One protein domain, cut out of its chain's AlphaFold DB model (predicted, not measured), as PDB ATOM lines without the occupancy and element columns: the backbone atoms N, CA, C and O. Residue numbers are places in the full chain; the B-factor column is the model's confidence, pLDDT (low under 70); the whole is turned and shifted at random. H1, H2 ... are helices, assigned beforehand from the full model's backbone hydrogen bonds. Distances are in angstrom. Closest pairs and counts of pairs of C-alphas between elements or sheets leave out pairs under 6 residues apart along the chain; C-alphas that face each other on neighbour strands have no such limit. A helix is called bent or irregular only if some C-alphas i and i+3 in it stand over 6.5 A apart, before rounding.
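What this domain is: This is residues 3 to 202 and 212 to 222 of the 337 residues of the protein "CPBP family intramembrane metalloprotease" of Actinobacteria bacterium (UniProt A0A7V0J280). A long bent helix, H4, runs through the middle of an all-helix body: H2, H5 and H7 pack round its second arm H4b, and H6 covers H5 and folds back into H7. H3 makes a hairpin with the first arm H4a, and residues 84 to 89, of which 84 and 85 belong to H3, stick out at its turn; H1 lies loosely beside H2 and H5 at one side, and the short H8 lies by H6 and H7 at another. The printed part has 211 residues, with eight named helices, H1 to H8 in order, and no named strand. It is compact, with a radius of gyration of the C-alphas of 17.9 A and spans of 55 by 42 by 34 A.

Where its parts are: H1, residues 3 to 17, begins at C-alpha 3 (159.933, 170.954, 70.118) and is 20.6 A long. H2, residues 26 to 51, measures 36.9 A, and H3, residues 61 to 85, 35.9 A. H4, residues 92 to 125, was assigned as one helix by its hydrogen bonds but is bent: C-alphas 106 and 109 are 6.9 A apart. Its arms are H4a, residues 92 to 106, 20.9 A, and H4b, residues 109 to 125, 21.5 A. H4b is irregular, with C-alphas 118 and 121 6.6 A apart. H5, residues 133 to 154, 31.9 A, is only just irregular, with C-alphas 146 and 149 6.7 A apart. H6, residues 159 to 183, measures 35.3 A, H7, residues 186 to 196, 15.0 A, and H8, residues 212 to 222, 14.8 A, ending at C-alpha 222 (128.015, 150.354, 62.754).

How they stand to each other: H4 is the hub, touching five other helices. H1, H2, H4a, H4b, H5, H6 and H7 form a bundle, a group of helices gathered together. H2 touches H4b with residues 38 to 49 alone, the C-alphas of Met 42 and Ala 111 being closest at 4.2 A. H3 and H4a are a hairpin at a shallow tilt of 26 degrees, closest at C-alphas Ala 68 and Leu 106, 5.0 A. H5 and H6 are a hairpin, closest at C-alphas Ser 140 and Gly 173, 4.6 A. H7 touches H4b, closest at C-alphas Ala 109 and Ala 190, 4.7 A. H8 only just touches H7, with 3 pairs of C-alphas within 8 A, closest at Ser 196 and Met 213, 6.8 A. H1 is close but not clearly touching H2, closest at C-alphas Gly 9 and Leu 37, 6.5 A. Each O i to N i+4 pair is within hydrogen-bond range in H2, H6, H7 and H8; H1 has 8 of 11, H3 20 of 21, H4a 8 of 11, H4b 8 of 13 and H5 14 of 18.

The domain as a whole: The two C-alphas farthest apart, of Gly 87 and Pro 127, are 57.5 A apart. Residues 203 to 211 are not printed, with 14.9 A between C-alphas 202 and 212. Of the links printed whole, none is long. The mean pLDDT of the printed part is 70.9, with 102 residues under 70, among them residues 3 to 39 and 56 to 103.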
ATOM      1  N   TYR A   3     158.609 171.293  70.674       30.64
ATOM      2  CA  TYR A   3     159.933 170.954  70.118       30.64
ATOM      3  C   TYR A   3     160.963 170.490  71.167       30.64
ATOM      4  O   TYR A   3     161.922 169.808  70.825       30.64
ATOM      5  N   ALA A   4     160.754 170.805  72.450       33.31
ATOM      6  CA  ALA A   4     161.712 170.499  73.518       33.31
ATOM      7  C   ALA A   4     161.604 169.062  74.060       33.31
ATOM      8  O   ALA A   4     162.425 168.659  74.872       33.31
ATOM      9  N   ILE A   5     160.594 168.296  73.634       42.12
ATOM     10  CA  ILE A   5     160.312 166.952  74.161       42.12
ATOM     11  C   ILE A   5     160.792 165.859  73.195       42.12
ATOM     12  O   ILE A   5     161.299 164.833  73.636       42.12
ATOM     13  N   GLY A   6     160.717 166.104  71.883       37.91
ATOM     14  CA  GLY A   6     161.340 165.231  70.884       37.91
ATOM     15  C   GLY A   6     162.862 165.392  70.832       37.91
ATOM     16  O   GLY A   6     163.572 164.419  70.606       37.91
ATOM     17  N   ALA A   7     163.371 166.601  71.101       41.16
ATOM     18  CA  ALA A   7     164.793 166.910  70.985       41.16
ATOM     19  C   ALA A   7     165.698 166.078  71.914       41.16
ATOM     20  O   ALA A   7     166.682 165.570  71.406       41.16
ATOM     21  N   PRO A   8     165.412 165.836  73.210       43.94
ATOM     22  CA  PRO A   8     166.297 165.041  74.064       43.94
ATOM     23  C   PRO A   8     166.355 163.568  73.657       43.94
ATOM     24  O   PRO A   8     167.436 162.993  73.642       43.94
ATOM     25  N   GLY A   9     165.218 162.970  73.278       46.38
ATOM     26  CA  GLY A   9     165.169 161.592  72.777       46.38
ATOM     27  C   GLY A   9     165.868 161.443  71.426       46.38
ATOM     28  O   GLY A   9     166.613 160.491  71.218       46.38
ATOM     29  N   LEU A  10     165.701 162.429  70.542       46.38
ATOM     30  CA  LEU A  10     166.388 162.509  69.255       46.38
ATOM     31  C   LEU A  10     167.890 162.776  69.413       46.38
ATOM     32  O   LEU A  10     168.686 162.175  68.709       46.38
ATOM     33  N   ILE A  11     168.288 163.641  70.347       50.69
ATOM     34  CA  ILE A  11     169.689 163.934  70.665       50.69
ATOM     35  C   ILE A  11     170.343 162.694  71.266       50.69
ATOM     36  O   ILE A  11     171.440 162.356  70.846       50.69
ATOM     37  N   LEU A  12     169.677 161.970  72.177       50.19
ATOM     38  CA  LEU A  12     170.192 160.699  72.693       50.19
ATOM     39  C   LEU A  12     170.328 159.662  71.576       50.19
ATOM     40  O   LEU A  12     171.349 158.987  71.501       50.19
ATOM     41  N   ALA A  13     169.322 159.561  70.704       47.72
ATOM     42  CA  ALA A  13     169.344 158.654  69.566       47.72
ATOM     43  C   ALA A  13     170.521 158.986  68.628       47.72
ATOM     44  O   ALA A  13     171.418 158.161  68.456       47.72
ATOM     45  N   VAL A  14     170.591 160.213  68.112       50.75
ATOM     46  CA  VAL A  14     171.646 160.677  67.195       50.75
ATOM     47  C   VAL A  14     173.040 160.583  67.835       50.75
ATOM     48  O   VAL A  14     173.987 160.144  67.186       50.75
ATOM     49  N   TRP A  15     173.176 160.926  69.120       50.78
ATOM     50  CA  TRP A  15     174.446 160.841  69.851       50.78
ATOM     51  C   TRP A  15     174.926 159.396  70.039       50.78
ATOM     52  O   TRP A  15     176.118 159.126  69.893       50.78
ATOM     53  N   PHE A  16     174.018 158.447  70.297       47.97
ATOM     54  CA  PHE A  16     174.360 157.021  70.351       47.97
ATOM     55  C   PHE A  16     174.630 156.426  68.962       47.97
ATOM     56  O   PHE A  16     175.545 155.616  68.820       47.97
ATOM     57  N   GLN A  17     173.895 156.851  67.929       47.50
ATOM     58  CA  GLN A  17     174.072 156.392  66.546       47.50
ATOM     59  C   GLN A  17     175.450 156.775  65.989       47.50
ATOM     60  O   GLN A  17     176.046 156.002  65.248       47.50
ATOM     61  N   GLY A  18     175.996 157.926  66.397       49.53
ATOM     62  CA  GLY A  18     177.351 158.348  66.030       49.53
ATOM     63  C   GLY A  18     178.488 157.640  66.781       49.53
ATOM     64  O   GLY A  18     179.644 157.810  66.402       49.53
ATOM     65  N   ARG A  19     178.203 156.875  67.848       51.44
ATOM     66  CA  ARG A  19     179.226 156.236  68.706       51.44
ATOM     67  C   ARG A  19     179.228 154.712  68.691       51.44
ATOM     68  O   ARG A  19     180.203 154.118  69.144       51.44
ATOM     69  N   LEU A  20     178.168 154.075  68.205       43.81
ATOM     70  CA  LEU A  20     178.123 152.622  68.094       43.81
ATOM     71  C   LEU A  20     178.751 152.199  66.764       43.81
ATOM     72  O   LEU A  20     178.324 152.611  65.689       43.81
ATOM     73  N   SER A  21     179.808 151.396  66.866       45.50
ATOM     74  CA  SER A  21     180.491 150.757  65.746       45.50
ATOM     75  C   SER A  21     179.505 149.997  64.853       45.50
ATOM     76  O   SER A  21     178.475 149.518  65.328       45.50
ATOM     77  N   ALA A  22     179.862 149.819  63.574       52.53
ATOM     78  CA  ALA A  22     179.100 149.133  62.515       52.53
ATOM     79  C   ALA A  22     178.642 147.681  62.819       52.53
ATOM     80  O   ALA A  22     178.128 146.994  61.944       52.53
ATOM     81  N   SER A  23     178.845 147.200  64.044       50.62
ATOM     82  CA  SER A  23     178.559 145.854  64.532       50.62
ATOM     83  C   SER A  23     177.290 145.746  65.383       50.62
ATOM     84  O   SER A  23     176.887 144.629  65.699       50.62
ATOM     85  N   VAL A  24     176.663 146.857  65.797       49.25
ATOM     86  CA  VAL A  24     175.367 146.796  66.492       49.25
ATOM     87  C   VAL A  24     174.259 146.765  65.452       49.25
ATOM     88  O   VAL A  24     174.103 147.702  64.672       49.25
ATOM     89  N   ASP A  25     173.501 145.671  65.450       57.31
ATOM     90  CA  ASP A  25     172.369 145.449  64.559       57.31
ATOM     91  C   ASP A  25     171.414 146.656  64.612       57.31
ATOM     92  O   ASP A  25     170.808 146.948  65.650       57.31
ATOM     93  N   VAL A  26     171.308 147.389  63.497       53.22
ATOM     94  CA  VAL A  26     170.497 148.616  63.343       53.22
ATOM     95  C   VAL A  26     169.054 148.384  63.814       53.22
ATOM     96  O   VAL A  26     168.389 149.293  64.315       53.22
ATOM     97  N   HIS A  27     168.587 147.139  63.733       52.84
ATOM     98  CA  HIS A  27     167.273 146.716  64.196       52.84
ATOM     99  C   HIS A  27     167.138 146.674  65.728       52.84
ATOM    100  O   HIS A  27     166.117 147.126  66.250       52.84
ATOM    101  N   LEU A  28     168.152 146.200  66.463       55.38
ATOM    102  CA  LEU A  28     168.146 146.215  67.933       55.38
ATOM    103  C   LEU A  28     168.173 147.656  68.455       55.38
ATOM    104  O   LEU A  28     167.468 147.997  69.404       55.38
ATOM    105  N   TYR A  29     168.935 148.519  67.786       58.66
ATOM    106  CA  TYR A  29     168.969 149.943  68.085       58.66
ATOM    107  C   TYR A  29     167.604 150.612  67.849       58.66
ATOM    108  O   TYR A  29     167.090 151.289  68.742       58.66
ATOM    109  N   GLY A  30     166.972 150.368  66.694       59.84
ATOM    110  CA  GLY A  30     165.630 150.878  66.400       59.84
ATOM    111  C   GLY A  30     164.590 150.423  67.426       59.84
ATOM    112  O   GLY A  30     163.731 151.207  67.832       59.84
ATOM    113  N   LEU A  31     164.711 149.187  67.913       58.91
ATOM    114  CA  LEU A  31     163.854 148.610  68.944       58.91
ATOM    115  C   LEU A  31     164.034 149.294  70.309       58.91
ATOM    116  O   LEU A  31     163.048 149.712  70.917       58.91
ATOM    117  N   VAL A  32     165.277 149.484  70.764       60.28
ATOM    118  CA  VAL A  32     165.585 150.177  72.029       60.28
ATOM    119  C   VAL A  32     165.184 151.652  71.972       60.28
ATOM    120  O   VAL A  32     164.595 152.167  72.925       60.28
ATOM    121  N   ALA A  33     165.456 152.330  70.855       63.03
ATOM    122  CA  ALA A  33     165.090 153.727  70.653       63.03
ATOM    123  C   ALA A  33     163.565 153.913  70.656       63.03
ATOM    124  O   ALA A  33     163.050 154.767  71.378       63.03
ATOM    125  N   THR A  34     162.834 153.067  69.923       63.31
ATOM    126  CA  THR A  34     161.363 153.100  69.869       63.31
ATOM    127  C   THR A  34     160.746 152.772  71.228       63.31
ATOM    128  O   THR A  34     159.855 153.486  71.686       63.31
ATOM    129  N   GLY A  35     161.251 151.743  71.914       62.03
ATOM    130  CA  GLY A  35     160.793 151.379  73.256       62.03
ATOM    131  C   GLY A  35     161.015 152.503  74.268       62.03
ATOM    132  O   GLY A  35     160.108 152.853  75.019       62.03
ATOM    133  N   THR A  36     162.193 153.130  74.241       65.38
ATOM    134  CA  THR A  36     162.540 154.241  75.138       65.38
ATOM    135  C   THR A  36     161.680 155.471  74.853       65.38
ATOM    136  O   THR A  36     161.148 156.074  75.786       65.38
ATOM    137  N   LEU A  37     161.479 155.827  73.580       68.94
ATOM    138  CA  LEU A  37     160.610 156.940  73.191       68.94
ATOM    139  C   LEU A  37     159.152 156.690  73.603       68.94
ATOM    140  O   LEU A  37     158.498 157.600  74.118       68.94
ATOM    141  N   GLY A  38     158.666 155.455  73.452       67.44
ATOM    142  CA  GLY A  38     157.354 155.036  73.944       67.44
ATOM    143  C   GLY A  38     157.238 155.217  75.459       67.44
ATOM    144  O   GLY A  38     156.341 155.905  75.938       67.44
ATOM    145  N   LEU A  39     158.191 154.704  76.239       67.25
ATOM    146  CA  LEU A  39     158.180 154.859  77.700       67.25
ATOM    147  C   LEU A  39     158.211 156.329  78.141       67.25
ATOM    148  O   LEU A  39     157.455 156.712  79.035       67.25
ATOM    149  N   LEU A  40     159.029 157.164  77.493       73.44
ATOM    150  CA  LEU A  40     159.078 158.604  77.759       73.44
ATOM    151  C   LEU A  40     157.741 159.282  77.436       73.44
ATOM    152  O   LEU A  40     157.240 160.067  78.241       73.44
ATOM    153  N   THR A  41     157.134 158.946  76.298       72.00
ATOM    154  CA  THR A  41     155.827 159.486  75.893       72.00
ATOM    155  C   THR A  41     154.737 159.072  76.877       72.00
ATOM    156  O   THR A  41     153.938 159.909  77.291       72.00
ATOM    157  N   MET A  42     154.753 157.821  77.341       71.81
ATOM    158  CA  MET A  42     153.822 157.331  78.356       71.81
ATOM    159  C   MET A  42     154.016 158.042  79.701       71.81
ATOM    160  O   MET A  42     153.037 158.455  80.327       71.81
ATOM    161  N   ALA A  43     155.265 158.233  80.138       73.56
ATOM    162  CA  ALA A  43     155.583 158.956  81.368       73.56
ATOM    163  C   ALA A  43     155.116 160.419  81.302       73.56
ATOM    164  O   ALA A  43     154.525 160.928  82.256       73.56
ATOM    165  N   LEU A  44     155.313 161.076  80.158       77.06
ATOM    166  CA  LEU A  44     154.837 162.434  79.910       77.06
ATOM    167  C   LEU A  44     153.315 162.503  79.880       77.06
ATOM    168  O   LEU A  44     152.742 163.359  80.550       77.06
ATOM    169  N   ALA A  45     152.655 161.596  79.159       75.31
ATOM    170  CA  ALA A  45     151.200 161.502  79.131       75.31
ATOM    171  C   ALA A  45     150.642 161.381  80.549       75.31
ATOM    172  O   ALA A  45     149.761 162.140  80.943       75.31
ATOM    173  N   TRP A  46     151.205 160.468  81.339       77.56
ATOM    174  CA  TRP A  46     150.822 160.263  82.728       77.56
ATOM    175  C   TRP A  46     151.025 161.513  83.586       77.56
ATOM    176  O   TRP A  46     150.121 161.903  84.329       77.56
ATOM    177  N   TRP A  47     152.192 162.153  83.475       80.38
ATOM    178  CA  TRP A  47     152.502 163.373  84.214       80.38
ATOM    179  C   TRP A  47     151.533 164.505  83.866       80.38
ATOM    180  O   TRP A  47     150.952 165.098  84.772       80.38
ATOM    181  N   PHE A  48     151.288 164.754  82.579       80.81
ATOM    182  CA  PHE A  48     150.364 165.790  82.115       80.81
ATOM    183  C   PHE A  48     148.915 165.521  82.530       80.81
ATOM    184  O   PHE A  48     148.246 166.429  83.024       80.81
ATOM    185  N   LEU A  49     148.442 164.276  82.400       79.81
ATOM    186  CA  LEU A  49     147.100 163.883  82.838       79.81
ATOM    187  C   LEU A  49     146.911 164.118  84.342       79.81
ATOM    188  O   LEU A  49     145.878 164.645  84.752       79.81
ATOM    189  N   ARG A  50     147.914 163.773  85.164       81.38
ATOM    190  CA  ARG A  50     147.872 164.014  86.614       81.38
ATOM    191  C   ARG A  50     147.950 165.492  86.965       81.38
ATOM    192  O   ARG A  50     147.168 165.946  87.793       81.38
ATOM    193  N   ARG A  51     148.879 166.226  86.348       86.62
ATOM    194  CA  ARG A  51     149.094 167.654  86.605       86.62
ATOM    195  C   ARG A  51     147.836 168.470  86.326       86.62
ATOM    196  O   ARG A  51     147.495 169.344  87.112       86.62
ATOM    197  N   ASP A  52     147.146 168.150  85.236       82.19
ATOM    198  CA  ASP A  52     145.980 168.902  84.778       82.19
ATOM    199  C   ASP A  52     144.647 168.273  85.257       82.19
ATOM    200  O   ASP A  52     143.573 168.693  84.835       82.19
ATOM    201  N   GLY A  53     144.695 167.268  86.147       82.56
ATOM    202  CA  GLY A  53     143.508 166.657  86.761       82.56
ATOM    203  C   GLY A  53     142.580 165.928  85.780       82.56
ATOM    204  O   GLY A  53     141.395 165.740  86.064       82.56
ATOM    205  N   ILE A  54     143.090 165.520  84.614       76.56
ATOM    206  CA  ILE A  54     142.294 164.878  83.567       76.56
ATOM    207  C   ILE A  54     142.089 163.408  83.929       76.56
ATOM    208  O   ILE A  54     142.974 162.562  83.788       76.56
ATOM    209  N   VAL A  55     140.877 163.091  84.381       74.38
ATOM    210  CA  VAL A  55     140.469 161.718  84.680       74.38
ATOM    211  C   VAL A  55     139.996 161.043  83.397       74.38
ATOM    212  O   VAL A  55     138.888 161.284  82.912       74.38
ATOM    213  N   LEU A  56     140.820 160.145  82.857       69.31
ATOM    214  CA  LEU A  56     140.385 159.248  81.793       69.31
ATOM    215  C   LEU A  56     139.316 158.303  82.356       69.31
ATOM    216  O   LEU A  56     139.574 157.543  83.289       69.31
ATOM    217  N   ARG A  57     138.113 158.316  81.769       65.38
ATOM    218  CA  ARG A  57     136.992 157.443  82.178       65.38
ATOM    219  C   ARG A  57     137.329 155.947  82.129       65.38
ATOM    220  O   ARG A  57     136.648 155.147  82.765       65.38
ATOM    221  N   SER A  58     138.364 155.568  81.385       60.31
ATOM    222  CA  SER A  58     138.865 154.204  81.254       60.31
ATOM    223  C   SER A  58     140.307 154.094  81.769       60.31
ATOM    224  O   SER A  58     141.244 154.222  80.986       60.31
ATOM    225  N   SER A  59     140.522 153.842  83.061       53.97
ATOM    226  CA  SER A  59     141.823 153.357  83.553       53.97
ATOM    227  C   SER A  59     141.667 152.714  84.933       53.97
ATOM    228  O   SER A  59     140.962 153.242  85.786       53.97
ATOM    229  N   PRO A  60     142.249 151.526  85.141       53.28
ATOM    230  CA  PRO A  60     143.570 151.524  85.738       53.28
ATOM    231  C   PRO A  60     144.583 151.026  84.719       53.28
ATOM    232  O   PRO A  60     144.308 150.124  83.932       53.28
ATOM    233  N   VAL A  61     145.782 151.578  84.798       53.16
ATOM    234  CA  VAL A  61     147.010 151.118  84.142       53.16
ATOM    235  C   VAL A  61     147.169 149.582  84.200       53.16
ATOM    236  O   VAL A  61     147.687 148.985  83.267       53.16
ATOM    237  N   ALA A  62     146.609 148.917  85.218       49.28
ATOM    238  CA  ALA A  62     146.511 147.459  85.315       49.28
ATOM    239  C   ALA A  62     145.707 146.792  84.181       49.28
ATOM    240  O   ALA A  62     146.137 145.771  83.663       49.28
ATOM    241  N   ARG A  63     144.574 147.364  83.737       62.22
ATOM    242  CA  ARG A  63     143.823 146.848  82.573       62.22
ATOM    243  C   ARG A  63     144.611 147.030  81.279       62.22
ATOM    244  O   ARG A  63     144.508 146.189  80.401       62.22
ATOM    245  N   TRP A  64     145.401 148.097  81.176       62.75
ATOM    246  CA  TRP A  64     146.303 148.334  80.049       62.75
ATOM    247  C   TRP A  64     147.446 147.331  79.992       62.75
ATOM    248  O   TRP A  64     147.646 146.719  78.952       62.75
ATOM    249  N   LEU A  65     148.124 147.103  81.118       55.53
ATOM    250  CA  LEU A  65     149.095 146.020  81.280       55.53
ATOM    251  C   LEU A  65     148.472 144.662  80.952       55.53
ATOM    252  O   LEU A  65     149.119 143.837  80.323       55.53
ATOM    253  N   TRP A  66     147.205 144.445  81.311       56.06
ATOM    254  CA  TRP A  66     146.505 143.202  81.003       56.06
ATOM    255  C   TRP A  66     146.202 143.032  79.517       56.06
ATOM    256  O   TRP A  66     146.461 141.970  78.968       56.06
ATOM    257  N   TRP A  67     145.743 144.080  78.832       58.53
ATOM    258  CA  TRP A  67     145.582 144.053  77.375       58.53
ATOM    259  C   TRP A  67     146.909 143.913  76.643       58.53
ATOM    260  O   TRP A  67     146.976 143.202  75.647       58.53
ATOM    261  N   ALA A  68     147.961 144.535  77.167       55.91
ATOM    262  CA  ALA A  68     149.307 144.372  76.663       55.91
ATOM    263  C   ALA A  68     149.740 142.895  76.795       55.91
ATOM    264  O   ALA A  68     150.052 142.236  75.809       55.91
ATOM    265  N   ILE A  69     149.628 142.310  77.986       55.50
ATOM    266  CA  ILE A  69     149.936 140.892  78.221       55.50
ATOM    267  C   ILE A  69     149.093 139.968  77.329       55.50
ATOM    268  O   ILE A  69     149.647 139.050  76.731       55.50
ATOM    269  N   LEU A  70     147.790 140.224  77.167       55.75
ATOM    270  CA  LEU A  70     146.915 139.452  76.275       55.75
ATOM    271  C   LEU A  70     147.312 139.586  74.799       55.75
ATOM    272  O   LEU A  70     147.229 138.606  74.064       55.75
ATOM    273  N   ALA A  71     147.769 140.760  74.362       53.22
ATOM    274  CA  ALA A  71     148.259 140.972  73.005       53.22
ATOM    275  C   ALA A  71     149.558 140.187  72.742       53.22
ATOM    276  O   ALA A  71     149.684 139.566  71.689       53.22
ATOM    277  N   VAL A  72     150.480 140.123  73.714       52.25
ATOM    278  CA  VAL A  72     151.671 139.248  73.632       52.25
ATOM    279  C   VAL A  72     151.278 137.777  73.635       52.25
ATOM    280  O   VAL A  72     151.737 137.003  72.796       52.25
ATOM    281  N   ALA A  73     150.405 137.392  74.565       53.09
ATOM    282  CA  ALA A  73     149.983 136.011  74.755       53.09
ATOM    283  C   ALA A  73     149.155 135.480  73.578       53.09
ATOM    284  O   ALA A  73     149.241 134.298  73.281       53.09
ATOM    285  N   GLY A  74     148.377 136.327  72.895       53.53
ATOM    286  CA  GLY A  74     147.640 135.972  71.679       53.53
ATOM    287  C   GLY A  74     148.516 135.924  70.425       53.53
ATOM    288  O   GLY A  74     148.205 135.199  69.481       53.53
ATOM    289  N   TRP A  75     149.642 136.642  70.424       52.22
ATOM    290  CA  TRP A  75     150.572 136.675  69.299       52.22
ATOM    291  C   TRP A  75     151.422 135.406  69.185       52.22
ATOM    292  O   TRP A  75     151.586 134.879  68.088       52.22
ATOM    293  N   VAL A  76     151.908 134.867  70.308       51.72
ATOM    294  CA  VAL A  76     152.728 133.640  70.327       51.72
ATOM    295  C   VAL A  76     152.018 132.444  69.653       51.72
ATOM    296  O   VAL A  76     152.621 131.828  68.771       51.72
ATOM    297  N   PRO A  77     150.739 132.137  69.959       54.25
ATOM    298  CA  PRO A  77     149.967 131.122  69.252       54.25
ATOM    299  C   PRO A  77     149.765 131.463  67.781       54.25
ATOM    300  O   PRO A  77     149.863 130.572  66.951       54.25
ATOM    301  N   LEU A  78     149.507 132.729  67.434       53.16
ATOM    302  CA  LEU A  78     149.270 133.120  66.045       53.16
ATOM    303  C   LEU A  78     150.512 132.887  65.176       53.16
ATOM    304  O   LEU A  78     150.398 132.299  64.108       53.16
ATOM    305  N   VAL A  79     151.694 133.284  65.658       50.75
ATOM    306  CA  VAL A  79     152.996 133.042  65.010       50.75
ATOM    307  C   VAL A  79     153.274 131.543  64.895       50.75
ATOM    308  O   VAL A  79     153.706 131.084  63.839       50.75
ATOM    309  N   ALA A  80     152.984 130.774  65.948       54.00
ATOM    310  CA  ALA A  80     153.141 129.322  65.941       54.00
ATOM    311  C   ALA A  80     152.202 128.650  64.928       54.00
ATOM    312  O   ALA A  80     152.652 127.839  64.126       54.00
ATOM    313  N   VAL A  81     150.919 129.026  64.899       58.50
ATOM    314  CA  VAL A  81     149.940 128.511  63.933       58.50
ATOM    315  C   VAL A  81     150.312 128.919  62.512       58.50
ATOM    316  O   VAL A  81     150.282 128.074  61.630       58.50
ATOM    317  N   PHE A  82     150.721 130.166  62.264       50.28
ATOM    318  CA  PHE A  82     151.126 130.597  60.922       50.28
ATOM    319  C   PHE A  82     152.391 129.878  60.443       50.28
ATOM    320  O   PHE A  82     152.452 129.463  59.288       50.28
ATOM    321  N   GLY A  83     153.377 129.688  61.324       51.72
ATOM    322  CA  GLY A  83     154.583 128.914  61.026       51.72
ATOM    323  C   GLY A  83     154.274 127.448  60.713       51.72
ATOM    324  O   GLY A  83     154.787 126.905  59.737       51.72
ATOM    325  N   LEU A  84     153.379 126.831  61.492       55.19
ATOM    326  CA  LEU A  84     152.960 125.437  61.312       55.19
ATOM    327  C   LEU A  84     152.086 125.239  60.064       55.19
ATOM    328  O   LEU A  84     152.314 124.300  59.306       55.19
ATOM    329  N   VAL A  85     151.114 126.122  59.817       56.22
ATOM    330  CA  VAL A  85     150.167 126.026  58.688       56.22
ATOM    331  C   VAL A  85     150.830 126.385  57.359       56.22
ATOM    332  O   VAL A  85     150.509 125.787  56.336       56.22
ATOM    333  N   ALA A  86     151.774 127.331  57.345       53.00
ATOM    334  CA  ALA A  86     152.454 127.724  56.111       53.00
ATOM    335  C   ALA A  86     153.557 126.742  55.677       53.00
ATOM    336  O   ALA A  86     154.111 126.918  54.593       53.00
ATOM    337  N   GLY A  87     153.923 125.758  56.512       50.56
ATOM    338  CA  GLY A  87     155.032 124.834  56.240       50.56
ATOM    339  C   GLY A  87     156.380 125.537  56.036       50.56
ATOM    340  O   GLY A  87     157.301 124.966  55.453       50.56
ATOM    341  N   ARG A  88     156.495 126.800  56.466       52.53
ATOM    342  CA  ARG A  88     157.698 127.616  56.298       52.53
ATOM    343  C   ARG A  88     158.522 127.545  57.580       52.53
ATOM    344  O   ARG A  88     157.957 127.760  58.654       52.53
ATOM    345  N   PRO A  89     159.841 127.297  57.501       56.34
ATOM    346  CA  PRO A  89     160.697 127.406  58.671       56.34
ATOM    347  C   PRO A  89     160.565 128.824  59.231       56.34
ATOM    348  O   PRO A  89     160.743 129.808  58.511       56.34
ATOM    349  N   VAL A  90     160.199 128.914  60.509       53.78
ATOM    350  CA  VAL A  90     160.096 130.170  61.253       53.78
ATOM    351  C   VAL A  90     161.504 130.762  61.320       53.78
ATOM    352  O   VAL A  90     162.316 130.384  62.160       53.78
ATOM    353  N   SER A  91     161.840 131.629  60.367       55.97
ATOM    354  CA  SER A  91     163.154 132.258  60.309       55.97
ATOM    355  C   SER A  91     163.309 133.252  61.463       55.97
ATOM    356  O   SER A  91     162.340 133.860  61.921       55.97
ATOM    357  N   LEU A  92     164.544 133.466  61.921       52.78
ATOM    358  CA  LEU A  92     164.873 134.536  62.873       52.78
ATOM    359  C   LEU A  92     164.380 135.906  62.383       52.78
ATOM    360  O   LEU A  92     163.961 136.728  63.190       52.78
ATOM    361  N   THR A  93     164.350 136.117  61.067       54.00
ATOM    362  CA  THR A  93     163.743 137.277  60.406       54.00
ATOM    363  C   THR A  93     162.236 137.352  60.633       54.00
ATOM    364  O   THR A  93     161.744 138.407  60.999       54.00
ATOM    365  N   PHE A  94     161.497 136.245  60.518       56.41
ATOM    366  CA  PHE A  94     160.060 136.213  60.811       56.41
ATOM    367  C   PHE A  94     159.753 136.437  62.299       56.41
ATOM    368  O   PHE A  94     158.788 137.121  62.623       56.41
ATOM    369  N   ILE A  95     160.584 135.922  63.211       54.84
ATOM    370  CA  ILE A  95     160.459 136.208  64.652       54.84
ATOM    371  C   ILE A  95     160.749 137.690  64.913       54.84
ATOM    372  O   ILE A  95     159.973 138.352  65.596       54.84
ATOM    373  N   ARG A  96     161.827 138.230  64.334       57.00
ATOM    374  CA  ARG A  96     162.226 139.643  64.434       57.00
ATOM    375  C   ARG A  96     161.150 140.588  63.895       57.00
ATOM    376  O   ARG A  96     160.766 141.526  64.585       57.00
ATOM    377  N   ASP A  97     160.637 140.321  62.701       58.81
ATOM    378  CA  ASP A  97     159.591 141.121  62.063       58.81
ATOM    379  C   ASP A  97     158.242 140.904  62.776       58.81
ATOM    380  O   ASP A  97     157.440 141.826  62.916       58.81
ATOM    381  N   GLY A  98     158.031 139.712  63.341       60.38
ATOM    382  CA  GLY A  98     156.903 139.389  64.204       60.38
ATOM    383  C   GLY A  98     156.924 140.129  65.541       60.38
ATOM    384  O   GLY A  98     155.856 140.425  66.062       60.38
ATOM    385  N   TRP A  99     158.089 140.484  66.095       62.94
ATOM    386  CA  TRP A  99     158.197 141.280  67.330       62.94
ATOM    387  C   TRP A  99     157.792 142.744  67.154       62.94
ATOM    388  O   TRP A  99     157.417 143.392  68.134       62.94
ATOM    389  N   VAL A 100     157.800 143.258  65.920       65.31
ATOM    390  CA  VAL A 100     157.342 144.621  65.619       65.31
ATOM    391  C   VAL A 100     155.898 144.809  66.079       65.31
ATOM    392  O   VAL A 100     155.588 145.805  66.721       65.31
ATOM    393  N   LEU A 101     155.032 143.827  65.837       65.19
ATOM    394  CA  LEU A 101     153.609 143.881  66.173       65.19
ATOM    395  C   LEU A 101     153.334 144.026  67.682       65.19
ATOM    396  O   LEU A 101     152.687 144.999  68.077       65.19
ATOM    397  N   PRO A 102     153.869 143.148  68.554       65.81
ATOM    398  CA  PRO A 102     153.839 143.363  69.993       65.81
ATOM    399  C   PRO A 102     154.419 144.723  70.378       65.81
ATOM    400  O   PRO A 102     153.810 145.448  71.148       65.81
ATOM    401  N   ILE A 103     155.549 145.153  69.819       68.75
ATOM    402  CA  ILE A 103     156.122 146.450  70.208       68.75
ATOM    403  C   ILE A 103     155.170 147.607  69.894       68.75
ATOM    404  O   ILE A 103     154.967 148.490  70.735       68.75
ATOM    405  N   GLN A 104     154.520 147.564  68.733       73.44
ATOM    406  CA  GLN A 104     153.520 148.550  68.347       73.44
ATOM    407  C   GLN A 104     152.289 148.519  69.268       73.44
ATOM    408  O   GLN A 104     151.814 149.579  69.680       73.44
ATOM    409  N   TRP A 105     151.801 147.338  69.663       70.62
ATOM    410  CA  TRP A 105     150.627 147.199  70.543       70.62
ATOM    411  C   TRP A 105     150.876 147.414  72.025       70.62
ATOM    412  O   TRP A 105     149.936 147.766  72.729       70.62
ATOM    413  N   LEU A 106     152.082 147.152  72.518       65.06
ATOM    414  CA  LEU A 106     152.397 147.205  73.947       65.06
ATOM    415  C   LEU A 106     153.031 148.525  74.346       65.06
ATOM    416  O   LEU A 106     152.813 148.996  75.461       65.06
ATOM    417  N   PHE A 107     153.841 149.091  73.451       67.00
ATOM    418  CA  PHE A 107     154.707 150.209  73.787       67.00
ATOM    419  C   PHE A 107     154.364 151.447  72.980       67.00
ATOM    420  O   PHE A 107     154.124 152.482  73.585       67.00
ATOM    421  N   VAL A 108     154.286 151.363  71.651       76.12
ATOM    422  CA  VAL A 108     154.104 152.568  70.823       76.12
ATOM    423  C   VAL A 108     152.686 153.118  70.956       76.12
ATOM    424  O   VAL A 108     152.488 154.202  71.499       76.12
ATOM    425  N   ALA A 109     151.675 152.351  70.551       83.56
ATOM    426  CA  ALA A 109     150.303 152.842  70.563       83.56
ATOM    427  C   ALA A 109     149.768 153.128  71.984       83.56
ATOM    428  O   ALA A 109     149.176 154.190  72.194       83.56
ATOM    429  N   PRO A 110     150.008 152.278  73.003       78.25
ATOM    430  CA  PRO A 110     149.622 152.592  74.379       78.25
ATOM    431  C   PRO A 110     150.354 153.781  74.989       78.25
ATOM    432  O   PRO A 110     149.832 154.363  75.936       78.25
ATOM    433  N   ALA A 111     151.540 154.141  74.497       79.19
ATOM    434  CA  ALA A 111     152.232 155.338  74.957       79.19
ATOM    435  C   ALA A 111     151.705 156.601  74.279       79.19
ATOM    436  O   ALA A 111     151.482 157.620  74.937       79.19
ATOM    437  N   GLU A 112     151.503 156.536  72.966       88.25
ATOM    438  CA  GLU A 112     151.126 157.689  72.162       88.25
ATOM    439  C   GLU A 112     149.657 158.071  72.368       88.25
ATOM    440  O   GLU A 112     149.343 159.248  72.548       88.25
ATOM    441  N   GLU A 113     148.737 157.105  72.421       91.44
ATOM    442  CA  GLU A 113     147.305 157.414  72.483       91.44
ATOM    443  C   GLU A 113     146.861 158.160  73.753       91.44
ATOM    444  O   GLU A 113     146.110 159.135  73.631       91.44
ATOM    445  N   PRO A 114     147.316 157.817  74.976       88.75
ATOM    446  CA  PRO A 114     147.017 158.624  76.156       88.75
ATOM    447  C   PRO A 114     147.516 160.065  76.029       88.75
ATOM    448  O   PRO A 114     146.834 160.981  76.489       88.75
ATOM    449  N   PHE A 115     148.667 160.284  75.384       87.88
ATOM    450  CA  PHE A 115     149.183 161.629  75.154       87.88
ATOM    451  C   PHE A 115     148.332 162.375  74.125       87.88
ATOM    452  O   PHE A 115     147.772 163.426  74.427       87.88
ATOM    453  N   TYR A 116     148.189 161.837  72.917       93.38
ATOM    454  CA  TYR A 116     147.538 162.557  71.827       93.38
ATOM    455  C   TYR A 116     146.025 162.659  72.015       93.38
ATOM    456  O   TYR A 116     145.459 163.734  71.818       93.38
ATOM    457  N   ARG A 117     145.356 161.571  72.407       93.50
ATOM    458  CA  ARG A 117     143.885 161.498  72.479       93.50
ATOM    459  C   ARG A 117     143.391 161.749  73.895       93.50
ATOM    460  O   ARG A 117     142.373 162.409  74.066       93.50
ATOM    461  N   GLY A 118     144.130 161.281  74.899       88.38
ATOM    462  CA  GLY A 118     143.782 161.497  76.303       88.38
ATOM    463  C   GLY A 118     144.094 162.909  76.800       88.38
ATOM    464  O   GLY A 118     143.285 163.490  77.519       88.38
ATOM    465  N   TYR A 119     145.233 163.481  76.403       90.62
ATOM    466  CA  TYR A 119     145.676 164.791  76.884       90.62
ATOM    467  C   TYR A 119     145.536 165.893  75.828       90.62
ATOM    468  O   TYR A 119     144.737 166.821  75.982       90.62
ATOM    469  N   LEU A 120     146.301 165.793  74.742       93.50
ATOM    470  CA  LEU A 120     146.495 166.876  73.784       93.50
ATOM    471  C   LEU A 120     145.187 167.268  73.091       93.50
ATOM    472  O   LEU A 120     144.866 168.451  73.020       93.50
ATOM    473  N   LEU A 121     144.399 166.288  72.646       94.88
ATOM    474  CA  LEU A 121     143.085 166.512  72.043       94.88
ATOM    475  C   LEU A 121     142.175 167.317  72.975       94.88
ATOM    476  O   LEU A 121     141.593 168.316  72.550       94.88
ATOM    477  N   HIS A 122     142.073 166.933  74.248       92.19
ATOM    478  CA  HIS A 122     141.245 167.638  75.230       92.19
ATOM    479  C   HIS A 122     141.759 169.057  75.484       92.19
ATOM    480  O   HIS A 122     140.981 170.010  75.464       92.19
ATOM    481  N   ARG A 123     143.078 169.218  75.635       92.69
ATOM    482  CA  ARG A 123     143.704 170.521  75.878       92.69
ATOM    483  C   ARG A 123     143.526 171.493  74.711       92.69
ATOM    484  O   ARG A 123     143.323 172.686  74.942       92.69
ATOM    485  N   LEU A 124     143.617 170.989  73.480       94.69
ATOM    486  CA  LEU A 124     143.451 171.759  72.244       94.69
ATOM    487  C   LEU A 124     141.982 171.989  71.875       94.69
ATOM    488  O   LEU A 124     141.692 172.860  71.055       94.69
ATOM    489  N   SER A 125     141.058 171.240  72.482       93.75
ATOM    490  CA  SER A 125     139.623 171.441  72.282       93.75
ATOM    491  C   SER A 125     139.122 172.727  72.943       93.75
ATOM    492  O   SER A 125     138.227 173.375  72.403       93.75
ATOM    493  N   GLY A 126     139.726 173.151  74.055       90.62
ATOM    494  CA  GLY A 126     139.373 174.398  74.726       90.62
ATOM    495  C   GLY A 126     139.390 174.294  76.253       90.62
ATOM    496  O   GLY A 126     139.851 173.293  76.801       90.62
ATOM    497  N   PRO A 127     138.908 175.338  76.952       86.56
ATOM    498  CA  PRO A 127     138.933 175.413  78.416       86.56
ATOM    499  C   PRO A 127     138.029 174.385  79.101       86.56
ATOM    500  O   PRO A 127     138.303 173.975  80.222       86.56
ATOM    501  N   ASP A 128     136.953 173.966  78.433       85.69
ATOM    502  CA  ASP A 128     136.012 172.973  78.953       85.69
ATOM    503  C   ASP A 128     136.574 171.542  78.919       85.69
ATOM    504  O   ASP A 128     135.958 170.621  79.463       85.69
ATOM    505  N   GLY A 129     137.726 171.354  78.261       82.62
ATOM    506  CA  GLY A 129     138.385 170.069  78.098       82.62
ATOM    507  C   GLY A 129     137.513 169.040  77.385       82.62
ATOM    508  O   GLY A 129     137.756 167.845  77.534       82.62
ATOM    509  N   ARG A 130     136.469 169.443  76.651       87.38
ATOM    510  CA  ARG A 130     135.594 168.498  75.948       87.38
ATOM    511  C   ARG A 130     136.126 168.262  74.552       87.38
ATOM    512  O   ARG A 130     136.220 169.194  73.768       87.38
ATOM    513  N   ALA A 131     136.413 167.004  74.239       88.88
ATOM    514  CA  ALA A 131     136.838 166.586  72.914       88.88
ATOM    515  C   ALA A 131     135.903 167.139  71.819       88.88
ATOM    516  O   ALA A 131     134.710 166.832  71.812       88.88
ATOM    517  N   ASN A 132     136.439 167.956  70.909       91.25
ATOM    518  CA  ASN A 132     135.688 168.563  69.807       91.25
ATOM    519  C   ASN A 132     136.477 168.534  68.484       91.25
ATOM    520  O   ASN A 132     137.631 168.105  68.439       91.25
ATOM    521  N   GLY A 133     135.846 168.992  67.396       91.94
ATOM    522  CA  GLY A 133     136.444 168.966  66.055       91.94
ATOM    523  C   GLY A 133     137.759 169.745  65.950       91.94
ATOM    524  O   GLY A 133     138.699 169.275  65.314       91.94
ATOM    525  N   ARG A 134     137.875 170.891  66.636       94.81
ATOM    526  CA  ARG A 134     139.116 171.680  66.666       94.81
ATOM    527  C   ARG A 134     140.245 170.902  67.337       94.81
ATOM    528  O   ARG A 134     141.334 170.816  66.774       94.81
ATOM    529  N   GLY A 135     139.990 170.340  68.518       95.62
ATOM    530  CA  GLY A 135     140.987 169.549  69.236       95.62
ATOM    531  C   GLY A 135     141.432 168.331  68.440       95.62
ATOM    532  O   GLY A 135     142.627 168.075  68.365       95.62
ATOM    533  N   LEU A 136     140.489 167.652  67.778       96.19
ATOM    534  CA  LEU A 136     140.748 166.507  66.906       96.19
ATOM    535  C   LEU A 136     141.676 166.866  65.737       96.19
ATOM    536  O   LEU A 136     142.652 166.157  65.494       96.19
ATOM    537  N   VAL A 137     141.407 167.966  65.027       97.06
ATOM    538  CA  VAL A 137     142.239 168.395  63.890       97.06
ATOM    539  C   VAL A 137     143.632 168.791  64.369       97.06
ATOM    540  O   VAL A 137     144.628 168.281  63.859       97.06
ATOM    541  N   LEU A 138     143.720 169.647  65.392       96.94
ATOM    542  CA  LEU A 138     145.009 170.139  65.871       96.94
ATOM    543  C   LEU A 138     145.861 169.025  66.494       96.94
ATOM    544  O   LEU A 138     147.060 168.970  66.230       96.94
ATOM    545  N   SER A 139     145.271 168.103  67.267       96.38
ATOM    546  CA  SER A 139     146.022 166.969  67.816       96.38
ATOM    547  C   SER A 139     146.546 166.048  66.717       96.38
ATOM    548  O   SER A 139     147.650 165.532  66.847       96.38
ATOM    549  N   SER A 140     145.787 165.867  65.631       96.06
ATOM    550  CA  SER A 140     146.185 165.023  64.495       96.06
ATOM    551  C   SER A 140     147.302 165.655  63.668       96.06
ATOM    552  O   SER A 140     148.199 164.948  63.222       96.06
ATOM    553  N   ILE A 141     147.300 166.985  63.521       96.25
ATOM    554  CA  ILE A 141     148.412 167.727  62.910       96.25
ATOM    555  C   ILE A 141     149.686 167.532  63.737       96.25
ATOM    556  O   ILE A 141     150.711 167.134  63.192       96.25
ATOM    557  N   VAL A 142     149.624 167.755  65.056       95.38
ATOM    558  CA  VAL A 142     150.795 167.572  65.934       95.38
ATOM    559  C   VAL A 142     151.286 166.122  65.899       95.38
ATOM    560  O   VAL A 142     152.490 165.900  65.809       95.38
ATOM    561  N   PHE A 143     150.365 165.156  65.903       93.69
ATOM    562  CA  PHE A 143     150.667 163.734  65.743       93.69
ATOM    563  C   PHE A 143     151.386 163.438  64.421       93.69
ATOM    564  O   PHE A 143     152.404 162.763  64.416       93.69
ATOM    565  N   GLY A 144     150.927 163.977  63.291       90.88
ATOM    566  CA  GLY A 144     151.616 163.799  62.011       90.88
ATOM    567  C   GLY A 144     153.021 164.394  62.006       90.88
ATOM    568  O   GLY A 144     153.990 163.720  61.666       90.88
ATOM    569  N   PHE A 145     153.158 165.649  62.435       93.19
ATOM    570  CA  PHE A 145     154.448 166.339  62.414       93.19
ATOM    571  C   PHE A 145     155.470 165.770  63.403       93.19
ATOM    572  O   PHE A 145     156.668 165.866  63.135       93.19
ATOM    573  N   SER A 146     155.046 165.129  64.499       88.81
ATOM    574  CA  SER A 146     155.984 164.440  65.397       88.81
ATOM    575  C   SER A 146     156.725 163.295  64.703       88.81
ATOM    576  O   SER A 146     157.829 162.947  65.117       88.81
ATOM    577  N   HIS A 147     156.157 162.739  63.629       85.94
ATOM    578  CA  HIS A 147     156.781 161.674  62.849       85.94
ATOM    579  C   HIS A 147     157.765 162.202  61.804       85.94
ATOM    580  O   HIS A 147     158.673 161.472  61.424       85.94
ATOM    581  N   TYR A 148     157.657 163.464  61.370       85.75
ATOM    582  CA  TYR A 148     158.496 164.012  60.294       85.75
ATOM    583  C   TYR A 148     159.995 163.833  60.563       85.75
ATOM    584  O   TYR A 148     160.737 163.333  59.722       85.75
ATOM    585  N   VAL A 149     160.430 164.191  61.773       80.69
ATOM    586  CA  VAL A 149     161.837 164.094  62.178       80.69
ATOM    587  C   VAL A 149     162.310 162.642  62.168       80.69
ATOM    588  O   VAL A 149     163.408 162.352  61.699       80.69
ATOM    589  N   GLN A 150     161.465 161.720  62.632       79.12
ATOM    590  CA  GLN A 150     161.757 160.292  62.607       79.12
ATOM    591  C   GLN A 150     161.864 159.767  61.162       79.12
ATOM    592  O   GLN A 150     162.778 158.997  60.872       79.12
ATOM    593  N   ARG A 151     161.021 160.233  60.231       80.19
ATOM    594  CA  ARG A 151     161.104 159.856  58.808       80.19
ATOM    595  C   ARG A 151     162.389 160.347  58.145       80.19
ATOM    596  O   ARG A 151     163.057 159.569  57.472       80.19
ATOM    597  N   VAL A 152     162.755 161.607  58.367       79.88
ATOM    598  CA  VAL A 152     163.934 162.204  57.724       79.88
ATOM    599  C   VAL A 152     165.234 161.671  58.326       79.88
ATOM    600  O   VAL A 152     166.124 161.250  57.597       79.88
ATOM    601  N   ILE A 153     165.355 161.668  59.656       77.69
ATOM    602  CA  ILE A 153     166.633 161.381  60.326       77.69
ATOM    603  C   ILE A 153     166.844 159.880  60.528       77.69
ATOM    604  O   ILE A 153     167.949 159.390  60.320       77.69
ATOM    605  N   ILE A 154     165.806 159.144  60.940       72.31
ATOM    606  CA  ILE A 154     165.950 157.725  61.304       72.31
ATOM    607  C   ILE A 154     165.735 156.822  60.092       72.31
ATOM    608  O   ILE A 154     166.464 155.852  59.917       72.31
ATOM    609  N   GLN A 155     164.740 157.128  59.256       71.56
ATOM    610  CA  GLN A 155     164.421 156.306  58.082       71.56
ATOM    611  C   GLN A 155     165.116 156.770  56.801       71.56
ATOM    612  O   GLN A 155     165.042 156.068  55.797       71.56
ATOM    613  N   GLY A 156     165.785 157.927  56.826       80.19
ATOM    614  CA  GLY A 156     166.492 158.463  55.664       80.19
ATOM    615  C   GLY A 156     165.574 158.809  54.489       80.19
ATOM    616  O   GLY A 156     166.043 158.860  53.355       80.19
ATOM    617  N   ILE A 157     164.275 159.013  54.735       79.88
ATOM    618  CA  ILE A 157     163.328 159.432  53.698       79.88
ATOM    619  C   ILE A 157     163.636 160.888  53.344       79.88
ATOM    620  O   ILE A 157     163.840 161.719  54.233       79.88
ATOM    621  N   ASP A 158     163.655 161.211  52.052       92.06
ATOM    622  CA  ASP A 158     163.867 162.582  51.605       92.06
ATOM    623  C   ASP A 158     162.767 163.524  52.152       92.06
ATOM    624  O   ASP A 158     161.645 163.084  52.421       92.06
ATOM    625  N   PRO A 159     163.038 164.830  52.321       92.19
ATOM    626  CA  PRO A 159     162.075 165.764  52.909       92.19
ATOM    627  C   PRO A 159     160.698 165.800  52.227       92.19
ATOM    628  O   PRO A 159     159.682 165.992  52.902       92.19
ATOM    629  N   VAL A 160     160.638 165.605  50.906       93.50
ATOM    630  CA  VAL A 160     159.382 165.639  50.143       93.50
ATOM    631  C   VAL A 160     158.592 164.353  50.386       93.50
ATOM    632  O   VAL A 160     157.412 164.419  50.743       93.50
ATOM    633  N   GLY A 161     159.247 163.194  50.290       85.38
ATOM    634  CA  GLY A 161     158.657 161.903  50.648       85.38
ATOM    635  C   GLY A 161     158.191 161.855  52.108       85.38
ATOM    636  O   GLY A 161     157.087 161.389  52.405       85.38
ATOM    637  N   ALA A 162     158.977 162.423  53.025       86.38
ATOM    638  CA  ALA A 162     158.642 162.516  54.441       86.38
ATOM    639  C   ALA A 162     157.405 163.392  54.678       86.38
ATOM    640  O   ALA A 162     156.565 163.046  55.510       86.38
ATOM    641  N   MET A 163     157.241 164.488  53.929       91.88
ATOM    642  CA  MET A 163     156.030 165.309  53.992       91.88
ATOM    643  C   MET A 163     154.796 164.540  53.500       91.88
ATOM    644  O   MET A 163     153.751 164.581  54.150       91.88
ATOM    645  N   GLY A 164     154.920 163.781  52.407       84.19
ATOM    646  CA  GLY A 164     153.859 162.879  51.948       84.19
ATOM    647  C   GLY A 164     153.451 161.873  53.031       84.19
ATOM    648  O   GLY A 164     152.262 161.685  53.295       84.19
ATOM    649  N   ASN A 165     154.433 161.304  53.736       86.56
ATOM    650  CA  ASN A 165     154.180 160.420  54.871       86.56
ATOM    651  C   ASN A 165     153.480 161.144  56.037       86.56
ATOM    652  O   ASN A 165     152.515 160.614  56.581       86.56
ATOM    653  N   VAL A 166     153.891 162.370  56.382       88.19
ATOM    654  CA  VAL A 166     153.228 163.183  57.419       88.19
ATOM    655  C   VAL A 166     151.751 163.378  57.103       88.19
ATOM    656  O   VAL A 166     150.923 163.192  57.991       88.19
ATOM    657  N   LEU A 167     151.395 163.701  55.858       88.81
ATOM    658  CA  LEU A 167     149.992 163.876  55.467       88.81
ATOM    659  C   LEU A 167     149.178 162.587  55.661       88.81
ATOM    660  O   LEU A 167     148.062 162.642  56.185       88.81
ATOM    661  N   ALA A 168     149.747 161.428  55.319       85.19
ATOM    662  CA  ALA A 168     149.118 160.135  55.583       85.19
ATOM    663  C   ALA A 168     148.947 159.875  57.093       85.19
ATOM    664  O   ALA A 168     147.875 159.461  57.535       85.19
ATOM    665  N   VAL A 169     149.959 160.194  57.907       88.00
ATOM    666  CA  VAL A 169     149.889 160.062  59.373       88.00
ATOM    667  C   VAL A 169     148.870 161.032  59.982       88.00
ATOM    668  O   VAL A 169     148.180 160.664  60.929       88.00
ATOM    669  N   ILE A 170     148.694 162.241  59.432       90.56
ATOM    670  CA  ILE A 170     147.619 163.160  59.845       90.56
ATOM    671  C   ILE A 170     146.253 162.524  59.572       90.56
ATOM    672  O   ILE A 170     145.392 162.549  60.451       90.56
ATOM    673  N   ALA A 171     146.050 161.920  58.396       87.62
ATOM    674  CA  ALA A 171     144.796 161.244  58.057       87.62
ATOM    675  C   ALA A 171     144.498 160.068  59.005       87.62
ATOM    676  O   ALA A 171     143.382 159.953  59.521       87.62
ATOM    677  N   ILE A 172     145.509 159.250  59.315       87.94
ATOM    678  CA  ILE A 172     145.407 158.204  60.343       87.94
ATOM    679  C   ILE A 172     145.073 158.827  61.701       87.94
ATOM    680  O   ILE A 172     144.181 158.366  62.415       87.94
ATOM    681  N   GLY A 173     145.738 159.932  62.031       93.56
ATOM    682  CA  GLY A 173     145.556 160.648  63.277       93.56
ATOM    683  C   GLY A 173     144.122 161.128  63.487       93.56
ATOM    684  O   GLY A 173     143.586 160.956  64.589       93.56
ATOM    685  N   LEU A 174     143.499 161.639  62.419       94.25
ATOM    686  CA  LEU A 174     142.099 162.061  62.375       94.25
ATOM    687  C   LEU A 174     141.156 160.877  62.604       94.25
ATOM    688  O   LEU A 174     140.232 160.991  63.408       94.25
ATOM    689  N   ALA A 175     141.400 159.738  61.950       89.44
ATOM    690  CA  ALA A 175     140.585 158.536  62.122       89.44
ATOM    691  C   ALA A 175     140.657 157.999  63.562       89.44
ATOM    692  O   ALA A 175     139.622 157.741  64.177       89.44
ATOM    693  N   LEU A 176     141.858 157.909  64.141       91.94
ATOM    694  CA  LEU A 176     142.058 157.503  65.538       91.94
ATOM    695  C   LEU A 176     141.399 158.485  66.519       91.94
ATOM    696  O   LEU A 176     140.701 158.074  67.448       91.94
ATOM    697  N   GLY A 177     141.565 159.792  66.289       93.88
ATOM    698  CA  GLY A 177     140.903 160.838  67.070       93.88
ATOM    699  C   GLY A 177     139.380 160.750  66.983       93.88
ATOM    700  O   GLY A 177     138.688 160.896  67.990       93.88
ATOM    701  N   TRP A 178     138.845 160.437  65.803       92.75
ATOM    702  CA  TRP A 178     137.418 160.221  65.605       92.75
ATOM    703  C   TRP A 178     136.932 158.982  66.369       92.75
ATOM    704  O   TRP A 178     135.984 159.099  67.147       92.75
ATOM    705  N   ILE A 179     137.618 157.834  66.262       87.69
ATOM    706  CA  ILE A 179     137.307 156.621  67.046       87.69
ATOM    707  C   ILE A 179     137.301 156.943  68.544       87.69
ATOM    708  O   ILE A 179     136.397 156.510  69.268       87.69
ATOM    709  N   TYR A 180     138.264 157.737  69.018       90.62
ATOM    710  CA  TYR A 180     138.313 158.178  70.409       90.62
ATOM    711  C   TYR A 180     137.095 159.024  70.793       90.62
ATOM    712  O   TYR A 180     136.429 158.710  71.778       90.62
ATOM    713  N   VAL A 181     136.750 160.051  70.012       90.56
ATOM    714  CA  VAL A 181     135.562 160.892  70.257       90.56
ATOM    715  C   VAL A 181     134.291 160.039  70.313       90.56
ATOM    716  O   VAL A 181     133.427 160.263  71.163       90.56
ATOM    717  N   GLN A 182     134.182 159.023  69.450       86.31
ATOM    718  CA  GLN A 182     133.004 158.159  69.411       86.31
ATOM    719  C   GLN A 182     132.939 157.151  70.566       86.31
ATOM    720  O   GLN A 182     131.842 156.843  71.039       86.31
ATOM    721  N   SER A 183     134.078 156.609  70.996       82.62
ATOM    722  CA  SER A 183     134.141 155.501  71.961       82.62
ATOM    723  C   SER A 183     134.475 155.935  73.386       82.62
ATOM    724  O   SER A 183     134.167 155.209  74.332       82.62
ATOM    725  N   SER A 184     135.115 157.097  73.547       86.81
ATOM    726  CA  SER A 184     135.788 157.536  74.776       86.81
ATOM    727  C   SER A 184     136.720 156.460  75.360       86.81
ATOM    728  O   SER A 184     136.839 156.336  76.578       86.81
ATOM    729  N   SER A 185     137.336 155.644  74.495       82.88
ATOM    730  CA  SER A 185     138.142 154.481  74.876       82.88
ATOM    731  C   SER A 185     139.547 154.588  74.293       82.88
ATOM    732  O   SER A 185     139.771 154.256  73.132       82.88
ATOM    733  N   ILE A 186     140.508 155.014  75.115       86.75
ATOM    734  CA  ILE A 186     141.928 154.998  74.730       86.75
ATOM    735  C   ILE A 186     142.410 153.561  74.416       86.75
ATOM    736  O   ILE A 186     143.104 153.409  73.416       86.75
ATOM    737  N   PRO A 187     142.013 152.494  75.155       81.62
ATOM    738  CA  PRO A 187     142.426 151.125  74.821       81.62
ATOM    739  C   PRO A 187     142.014 150.684  73.418       81.62
ATOM    740  O   PRO A 187     142.808 150.085  72.702       81.62
ATOM    741  N   LEU A 188     140.784 151.014  73.010       81.31
ATOM    742  CA  LEU A 188     140.303 150.693  71.667       81.31
ATOM    743  C   LEU A 188     141.146 151.407  70.608       81.31
ATOM    744  O   LEU A 188     141.539 150.799  69.620       81.31
ATOM    745  N   VAL A 189     141.431 152.689  70.825       87.81
ATOM    746  CA  VAL A 189     142.199 153.493  69.873       87.81
ATOM    747  C   VAL A 189     143.639 152.995  69.786       87.81
ATOM    748  O   VAL A 189     144.148 152.865  68.683       87.81
ATOM    749  N   ALA A 190     144.274 152.640  70.907       84.69
ATOM    750  CA  ALA A 190     145.631 152.092  70.893       84.69
ATOM    751  C   ALA A 190     145.705 150.720  70.228       84.69
ATOM    752  O   ALA A 190     146.666 150.440  69.520       84.69
ATOM    753  N   PHE A 191     144.684 149.881  70.399       80.38
ATOM    754  CA  PHE A 191     144.598 148.624  69.665       80.38
ATOM    755  C   PHE A 191     144.541 148.869  68.149       80.38
ATOM    756  O   PHE A 191     145.338 148.303  67.402       80.38
ATOM    757  N   VAL A 192     143.650 149.764  67.700       81.75
ATOM    758  CA  VAL A 192     143.519 150.120  66.275       81.75
ATOM    759  C   VAL A 192     144.799 150.769  65.743       81.75
ATOM    760  O   VAL A 192     145.237 150.426  64.651       81.75
ATOM    761  N   HIS A 193     145.429 151.652  66.516       86.75
ATOM    762  CA  HIS A 193     146.681 152.305  66.143       86.75
ATOM    763  C   HIS A 193     147.835 151.304  66.026       86.75
ATOM    764  O   HIS A 193     148.494 151.236  64.993       86.75
ATOM    765  N   GLY A 194     148.088 150.469  67.035       79.81
ATOM    766  CA  GLY A 194     149.187 149.512  66.911       79.81
ATOM    767  C   GLY A 194     148.929 148.495  65.791       79.81
ATOM    768  O   GLY A 194     149.878 148.020  65.178       79.81
ATOM    769  N   TRP A 195     147.657 148.234  65.446       74.75
ATOM    770  CA  TRP A 195     147.324 147.446  64.260       74.75
ATOM    771  C   TRP A 195     147.607 148.209  62.960       74.75
ATOM    772  O   TRP A 195     148.144 147.620  62.031       74.75
ATOM    773  N   SER A 196     147.307 149.510  62.869       75.06
ATOM    774  CA  SER A 196     147.659 150.306  61.680       75.06
ATOM    775  C   SER A 196     149.170 150.412  61.461       75.06
ATOM    776  O   SER A 196     149.603 150.643  60.338       75.06
ATOM    777  N   ASN A 197     149.963 150.219  62.519       72.81
ATOM    778  CA  ASN A 197     151.424 150.168  62.450       72.81
ATOM    779  C   ASN A 197     151.971 148.760  62.178       72.81
ATOM    780  O   ASN A 197     153.185 148.600  62.033       72.81
ATOM    781  N   ALA A 198     151.114 147.737  62.131       61.59
ATOM    782  CA  ALA A 198     151.524 146.404  61.735       61.59
ATOM    783  C   ALA A 198     152.002 146.458  60.279       61.59
ATOM    784  O   ALA A 198     151.213 146.859  59.418       61.59
ATOM    785  N   PRO A 199     153.242 146.047  59.959       52.88
ATOM    786  CA  PRO A 199     153.597 145.797  58.574       52.88
ATOM    787  C   PRO A 199     152.635 144.721  58.074       52.88
ATOM    788  O   PRO A 199     152.696 143.571  58.521       52.88
ATOM    789  N   ALA A 200     151.677 145.093  57.218       45.59
ATOM    790  CA  ALA A 200     150.820 144.088  56.618       45.59
ATOM    791  C   ALA A 200     151.758 143.142  55.858       45.59
ATOM    792  O   ALA A 200     152.705 143.556  55.195       45.59
ATOM    793  N   ILE A 201     151.588 141.854  56.104       41.94
ATOM    794  CA  ILE A 201     152.556 140.817  55.769       41.94
ATOM    795  C   ILE A 201     152.720 140.777  54.235       41.94
ATOM    796  O   ILE A 201     151.913 140.161  53.546       41.94
ATOM    797  N   GLY A 202     153.734 141.466  53.692       37.38
ATOM    798  CA  GLY A 202     154.100 141.456  52.267       37.38
ATOM    799  C   GLY A 202     154.272 142.840  51.607       37.38
ATOM    800  O   GLY A 202     153.859 143.848  52.163       37.38
ATOM    801  N   TRP A 212     141.605 148.176  55.506       57.66
ATOM    802  CA  TRP A 212     141.244 147.547  56.770       57.66
ATOM    803  C   TRP A 212     140.979 148.577  57.875       57.66
ATOM    804  O   TRP A 212     140.028 148.427  58.644       57.66
ATOM    805  N   MET A 213     141.743 149.675  57.915       58.00
ATOM    806  CA  MET A 213     141.467 150.802  58.814       58.00
ATOM    807  C   MET A 213     140.123 151.468  58.485       58.00
ATOM    808  O   MET A 213     139.354 151.795  59.392       58.00
ATOM    809  N   LEU A 214     139.792 151.583  57.193       61.06
ATOM    810  CA  LEU A 214     138.464 151.993  56.732       61.06
ATOM    811  C   LEU A 214     137.382 151.030  57.248       61.06
ATOM    812  O   LEU A 214     136.360 151.467  57.777       61.06
ATOM    813  N   GLY A 215     137.646 149.721  57.176       64.81
ATOM    814  CA  GLY A 215     136.800 148.668  57.737       64.81
ATOM    815  C   GLY A 215     136.546 148.828  59.238       64.81
ATOM    816  O   GLY A 215     135.414 148.648  59.681       64.81
ATOM    817  N   TRP A 216     137.540 149.253  60.023       62.22
ATOM    818  CA  TRP A 216     137.345 149.567  61.447       62.22
ATOM    819  C   TRP A 216     136.535 150.825  61.686       62.22
ATOM    820  O   TRP A 216     135.664 150.819  62.554       62.22
ATOM    821  N   VAL A 217     136.788 151.895  60.933       63.94
ATOM    822  CA  VAL A 217     135.979 153.118  61.020       63.94
ATOM    823  C   VAL A 217     134.514 152.783  60.743       63.94
ATOM    824  O   VAL A 217     133.637 153.161  61.525       63.94
ATOM    825  N   VAL A 218     134.246 151.993  59.702       65.25
ATOM    826  CA  VAL A 218     132.905 151.487  59.383       65.25
ATOM    827  C   VAL A 218     132.380 150.582  60.501       65.25
ATOM    828  O   VAL A 218     131.280 150.809  60.993       65.25
ATOM    829  N   GLY A 219     133.161 149.613  60.975       70.12
ATOM    830  CA  GLY A 219     132.756 148.674  62.025       70.12
ATOM    831  C   GLY A 219     132.407 149.357  63.350       70.12
ATOM    832  O   GLY A 219     131.371 149.065  63.947       70.12
ATOM    833  N   VAL A 220     133.211 150.328  63.788       64.44
ATOM    834  CA  VAL A 220     132.949 151.145  64.984       64.44
ATOM    835  C   VAL A 220     131.724 152.038  64.773       64.44
ATOM    836  O   VAL A 220     130.895 152.152  65.683       64.44
ATOM    837  N   SER A 221     131.564 152.620  63.576       67.19
ATOM    838  CA  SER A 221     130.355 153.371  63.200       67.19
ATOM    839  C   SER A 221     129.106 152.497  63.317       67.19
ATOM    840  O   SER A 221     128.142 152.875  63.983       67.19
ATOM    841  N   MET A 222     129.135 151.295  62.734       63.75
ATOM    842  CA  MET A 222     128.015 150.354  62.754       63.75
ATOM    843  C   MET A 222     127.718 149.850  64.167       63.75
ATOM    844  O   MET A 222     126.560 149.843  64.583       63.75
TER     845      MET A 222